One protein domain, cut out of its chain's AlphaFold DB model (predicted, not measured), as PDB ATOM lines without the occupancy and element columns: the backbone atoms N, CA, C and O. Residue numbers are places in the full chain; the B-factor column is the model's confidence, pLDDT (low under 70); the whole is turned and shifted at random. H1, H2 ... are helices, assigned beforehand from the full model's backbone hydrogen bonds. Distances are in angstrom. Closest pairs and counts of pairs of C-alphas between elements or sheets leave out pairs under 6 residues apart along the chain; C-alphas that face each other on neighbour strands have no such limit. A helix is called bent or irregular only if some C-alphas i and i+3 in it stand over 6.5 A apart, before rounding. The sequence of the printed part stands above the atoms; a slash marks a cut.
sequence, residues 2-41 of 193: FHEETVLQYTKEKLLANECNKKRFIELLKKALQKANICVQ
ATOM      1  N   PHE A   2      25.864 -32.218  51.556       86.44
ATOM      2  CA  PHE A   2      26.715 -32.557  50.401       86.44
ATOM      3  C   PHE A   2      26.028 -32.271  49.051       86.44
ATOM      4  O   PHE A   2      24.898 -32.708  48.828       86.44
ATOM      5  N   HIS A   3      26.698 -31.541  48.158       87.69
ATOM      6  CA  HIS A   3      26.251 -31.095  46.829       87.69
ATOM      7  C   HIS A   3      27.407 -31.189  45.813       87.69
ATOM      8  O   HIS A   3      28.550 -31.371  46.214       87.69
ATOM      9  N   GLU A   4      27.122 -31.023  44.518       86.56
ATOM     10  CA  GLU A   4      28.109 -31.159  43.429       86.56
ATOM     11  C   GLU A   4      29.342 -30.256  43.602       86.56
ATOM     12  O   GLU A   4      30.467 -30.706  43.428       86.56
ATOM     13  N   GLU A   5      29.144 -29.016  44.052       89.69
ATOM     14  CA  GLU A   5      30.218 -28.035  44.276       89.69
ATOM     15  C   GLU A   5      30.842 -28.121  45.683       89.69
ATOM     16  O   GLU A   5      31.634 -27.268  46.086       89.69
ATOM     17  N   THR A   6      30.465 -29.120  46.490       87.00
ATOM     18  CA  THR A   6      30.960 -29.223  47.869       87.00
ATOM     19  C   THR A   6      32.435 -29.596  47.890       87.00
ATOM     20  O   THR A   6      32.811 -30.712  47.540       87.00
ATOM     21  N   VAL A   7      33.265 -28.699  48.419       88.00
ATOM     22  CA  VAL A   7      34.652 -29.019  48.767       88.00
ATOM     23  C   VAL A   7      34.650 -29.935  49.993       88.00
ATOM     24  O   VAL A   7      34.196 -29.553  51.074       88.00
ATOM     25  N   LEU A   8      35.137 -31.167  49.832       87.19
ATOM     26  CA  LEU A   8      35.205 -32.147  50.916       87.19
ATOM     27  C   LEU A   8      36.294 -31.750  51.922       87.19
ATOM     28  O   LEU A   8      37.480 -31.787  51.618       87.19
ATOM     29  N   GLN A   9      35.877 -31.388  53.135       87.62
ATOM     30  CA  GLN A   9      36.771 -31.021  54.248       87.62
ATOM     31  C   GLN A   9      36.878 -32.114  55.323       87.62
ATOM     32  O   GLN A   9      37.436 -31.902  56.396       87.62
ATOM     33  N   TYR A  10      36.290 -33.279  55.075       85.38
ATOM     34  CA  TYR A  10      36.222 -34.389  56.018       85.38
ATOM     35  C   TYR A  10      36.539 -35.705  55.315       85.38
ATOM     36  O   TYR A  10      36.515 -35.789  54.088       85.38
ATOM     37  N   THR A  11      36.856 -36.729  56.106       91.50
ATOM     38  CA  THR A  11      37.257 -38.035  55.581       91.50
ATOM     39  C   THR A  11      36.100 -38.745  54.873       91.50
ATOM     40  O   THR A  11      34.923 -38.451  55.114       91.50
ATOM     41  N   LYS A  12      36.438 -39.718  54.018       89.75
ATOM     42  CA  LYS A  12      35.471 -40.586  53.332       89.75
ATOM     43  C   LYS A  12      34.512 -41.238  54.329       89.75
ATOM     44  O   LYS A  12      33.309 -41.252  54.104       89.75
ATOM     45  N   GLU A  13      35.026 -41.724  55.451       93.06
ATOM     46  CA  GLU A  13      34.246 -42.420  56.477       93.06
ATOM     47  C   GLU A  13      33.211 -41.476  57.088       93.06
ATOM     48  O   GLU A  13      32.050 -41.843  57.236       93.06
ATOM     49  N   LYS A  14      33.594 -40.222  57.364       90.75
ATOM     50  CA  LYS A  14      32.677 -39.212  57.903       90.75
ATOM     51  C   LYS A  14      31.627 -38.767  56.879       90.75
ATOM     52  O   LYS A  14      30.493 -38.493  57.268       90.75
ATOM     53  N   LEU A  15      31.976 -38.708  55.590       90.31
ATOM     54  CA  LEU A  15      31.014 -38.450  54.511       90.31
ATOM     55  C   LEU A  15      29.971 -39.551  54.449       90.31
ATOM     56  O   LEU A  15      28.771 -39.274  54.470       90.31
ATOM     57  N   LEU A  16      30.461 -40.785  54.373       90.88
ATOM     58  CA  LEU A  16      29.636 -41.955  54.190       90.88
ATOM     59  C   LEU A  16      28.878 -42.296  55.468       90.88
ATOM     60  O   LEU A  16      27.807 -42.835  55.350       90.88
ATOM     61  N   ALA A  17      29.295 -41.923  56.676       93.06
ATOM     62  CA  ALA A  17      28.488 -42.170  57.879       93.06
ATOM     63  C   ALA A  17      27.111 -41.462  57.875       93.06
ATOM     64  O   ALA A  17      26.227 -41.829  58.645       93.06
ATOM     65  N   ASN A  18      26.908 -40.444  57.030       92.94
ATOM     66  CA  ASN A  18      25.636 -39.736  56.910       92.94
ATOM     67  C   ASN A  18      24.800 -40.283  55.738       92.94
ATOM     68  O   ASN A  18      25.144 -40.082  54.572       92.94
ATOM     69  N   GLU A  19      23.657 -40.899  56.042       93.00
ATOM     70  CA  GLU A  19      22.771 -41.522  55.042       93.00
ATOM     71  C   GLU A  19      22.274 -40.555  53.955       93.00
ATOM     72  O   GLU A  19      22.190 -40.920  52.781       93.00
ATOM     73  N   CYS A  20      21.988 -39.295  54.298       93.00
ATOM     74  CA  CYS A  20      21.577 -38.295  53.310       93.00
ATOM     75  C   CYS A  20      22.718 -37.958  52.341       93.00
ATOM     76  O   CYS A  20      22.489 -37.814  51.139       93.00
ATOM     77  N   ASN A  21      23.952 -37.861  52.846       92.69
ATOM     78  CA  ASN A  21      25.128 -37.645  52.009       92.69
ATOM     79  C   ASN A  21      25.411 -38.863  51.122       92.69
ATOM     80  O   ASN A  21      25.693 -38.663  49.943       92.69
ATOM     81  N   LYS A  22      25.282 -40.102  51.637       91.75
ATOM     82  CA  LYS A  22      25.418 -41.329  50.825       91.75
ATOM     83  C   LYS A  22      24.460 -41.311  49.636       91.75
ATOM     84  O   LYS A  22      24.898 -41.437  48.495       91.75
ATOM     85  N   LYS A  23      23.161 -41.104  49.894       92.75
ATOM     86  CA  LYS A  23      22.126 -41.076  48.845       92.75
ATOM     87  C   LYS A  23      22.435 -40.021  47.790       92.75
ATOM     88  O   LYS A  23      22.443 -40.316  46.599       92.75
ATOM     89  N   ARG A  24      22.778 -38.809  48.227       93.50
ATOM     90  CA  ARG A  24      23.094 -37.707  47.316       93.50
ATOM     91  C   ARG A  24      24.380 -37.941  46.522       93.50
ATOM     92  O   ARG A  24      24.449 -37.558  45.360       93.50
ATOM     93  N   PHE A  25      25.378 -38.585  47.121       93.12
ATOM     94  CA  PHE A  25      26.587 -39.010  46.423       93.12
ATOM     95  C   PHE A  25      26.285 -40.017  45.315       93.12
ATOM     96  O   PHE A  25      26.717 -39.804  44.186       93.12
ATOM     97  N   ILE A  26      25.481 -41.044  45.601       93.31
ATOM     98  CA  ILE A  26      25.061 -42.037  44.602       93.31
ATOM     99  C   ILE A  26      24.300 -41.362  43.451       93.31
ATOM    100  O   ILE A  26      24.595 -41.618  42.284       93.31
ATOM    101  N   GLU A  27      23.372 -40.450  43.751       94.88
ATOM    102  CA  GLU A  27      22.618 -39.710  42.728       94.88
ATOM    103  C   GLU A  27      23.511 -38.842  41.833       94.88
ATOM    104  O   GLU A  27      23.332 -38.821  40.613       94.88
ATOM    105  N   LEU A  28      24.465 -38.115  42.423       95.25
ATOM    106  CA  LEU A  28      25.398 -37.275  41.670       95.25
ATOM    107  C   LEU A  28      26.342 -38.123  40.813       95.25
ATOM    108  O   LEU A  28      26.530 -37.815  39.636       95.25
ATOM    109  N   LEU A  29      26.870 -39.221  41.360       94.94
ATOM    110  CA  LEU A  29      27.725 -40.151  40.625       94.94
ATOM    111  C   LEU A  29      26.981 -40.773  39.438       94.94
ATOM    112  O   LEU A  29      27.499 -40.778  38.323       94.94
ATOM    113  N   LYS A  30      25.737 -41.221  39.647       96.56
ATOM    114  CA  LYS A  30      24.870 -41.734  38.580       96.56
ATOM    115  C   LYS A  30      24.706 -40.716  37.453       96.56
ATOM    116  O   LYS A  30      24.924 -41.057  36.293       96.56
ATOM    117  N   LYS A  31      24.368 -39.465  37.782       96.50
ATOM    118  CA  LYS A  31      24.210 -38.389  36.786       96.50
ATOM    119  C   LYS A  31      25.507 -38.116  36.027       96.50
ATOM    120  O   LYS A  31      25.467 -37.946  34.811       96.50
ATOM    121  N   ALA A  32      26.644 -38.091  36.722       96.31
ATOM    122  CA  ALA A  32      27.947 -37.862  36.107       96.31
ATOM    123  C   ALA A  32      28.318 -38.975  35.111       96.31
ATOM    124  O   ALA A  32      28.718 -38.677  33.987       96.31
ATOM    125  N   LEU A  33      28.117 -40.244  35.485       97.50
ATOM    126  CA  LEU A  33      28.354 -41.397  34.610       97.50
ATOM    127  C   LEU A  33      27.423 -41.384  33.389       97.50
ATOM    128  O   LEU A  33      27.885 -41.522  32.259       97.50
ATOM    129  N   GLN A  34      26.131 -41.120  33.594       97.62
ATOM    130  CA  GLN A  34      25.165 -41.010  32.495       97.62
ATOM    131  C   GLN A  34      25.513 -39.865  31.533       97.62
ATOM    132  O   GLN A  34      25.429 -40.036  30.321       97.62
ATOM    133  N   LYS A  35      25.969 -38.715  32.051       97.44
ATOM    134  CA  LYS A  35      26.460 -37.589  31.236       97.44
ATOM    135  C   LYS A  35      27.711 -37.952  30.425       97.44
ATOM    136  O   LYS A  35      27.925 -37.387  29.358       97.44
ATOM    137  N   ALA A  36      28.513 -38.898  30.909       98.00
ATOM    138  CA  ALA A  36      29.645 -39.472  30.186       98.00
ATOM    139  C   ALA A  36      29.243 -40.615  29.228       98.00
ATOM    140  O   ALA A  36      30.116 -41.316  28.726       98.00
ATOM    141  N   ASN A  37      27.943 -40.802  28.960       97.62
ATOM    142  CA  ASN A  37      27.380 -41.885  28.142       97.62
ATOM    143  C   ASN A  37      27.669 -43.299  28.681       97.62
ATOM    144  O   ASN A  37      27.694 -44.264  27.922       97.62
ATOM    145  N   ILE A  38      27.864 -43.433  29.994       97.00
ATOM    146  CA  ILE A  38      28.009 -44.726  30.664       97.00
ATOM    147  C   ILE A  38      26.630 -45.167  31.162       97.00
ATOM    148  O   ILE A  38      25.935 -44.418  31.856       97.00
ATOM    149  N   CYS A  39      26.224 -46.390  30.817       95.06
ATOM    150  CA  CYS A  39      25.002 -46.987  31.348       95.06
ATOM    151  C   CYS A  39      25.159 -47.252  32.852       95.06
ATOM    152  O   CYS A  39      26.177 -47.786  33.287       95.06
ATOM    153  N   VAL A  40      24.154 -46.882  33.649       95.44
ATOM    154  CA  VAL A  40      24.180 -47.050  35.107       95.44
ATOM    155  C   VAL A  40      22.986 -47.874  35.553       95.44
ATOM    156  O   VAL A  40      21.839 -47.484  35.327       95.44
ATOM    157  N   GLN A  41      23.269 -48.962  36.262       94.31
ATOM    158  CA  GLN A  41      22.291 -49.738  37.015       94.31
ATOM    159  C   GLN A  41      22.548 -49.545  38.509       94.31
ATOM    160  O   GLN A  41      23.695 -49.456  38.942       94.31
TER     161      GLN A  41
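Overview. This is residues 2 to 41 of the 193 residues of an uncharacterized protein of Araneus ventricosus (UniProt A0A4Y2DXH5). One long helix, H2, makes the longest axis, with the short helix H1 at its first end; the stretch before H1 makes a wide loop whose first residues, 2 to 4, fold back toward H2. At the other end of H2, residues 36 to 41 turn back as a short tail. The printed part has 40 residues with two named helices, H1 then H2, and no named strand; the class is all helix. It is only just loose, close to compact, with a radius of gyration of the C-alphas of 11.2 A, and its elongated outline spans 30 by 19 by 13 A.

Along the chain. H2 is residues 19 to 35, 24.4 A from first to last C-alpha, from C-alpha 19 at (22.771, -41.522, 55.042) to C-alpha 35 at (26.460, -37.589, 31.236). H1 is residues 12 to 16, five residues, and begins at C-alpha 12 at (35.471, -40.586, 53.332).

Arrangement. H2 and H1 are joined by a tight link of 2 residues. They only just touch, only at the corner by this link, with 3 pairs of C-alphas within 8 A. Of H2, residues 21 to 22 alone touch H1. The closest C-alphas of the two helices are those of Leu 16 and Lys 22, 5.4 A apart, while the centres are 14.4 A apart. In H1 and H2 every O i to N i+4 pair is within hydrogen-bond range, and neither helix is bent.

Size, cuts and confidence. The two C-alphas farthest apart are those of Lys 14 and Asn 37, at 30.3 A. Residues 5 to 14, of which 12 to 14 belong to H1, stand free; the body without them spans 29 by 18 by 9 A. The printed part has no cut. The mean pLDDT of the printed part is 92.6, and no printed residue is under 70.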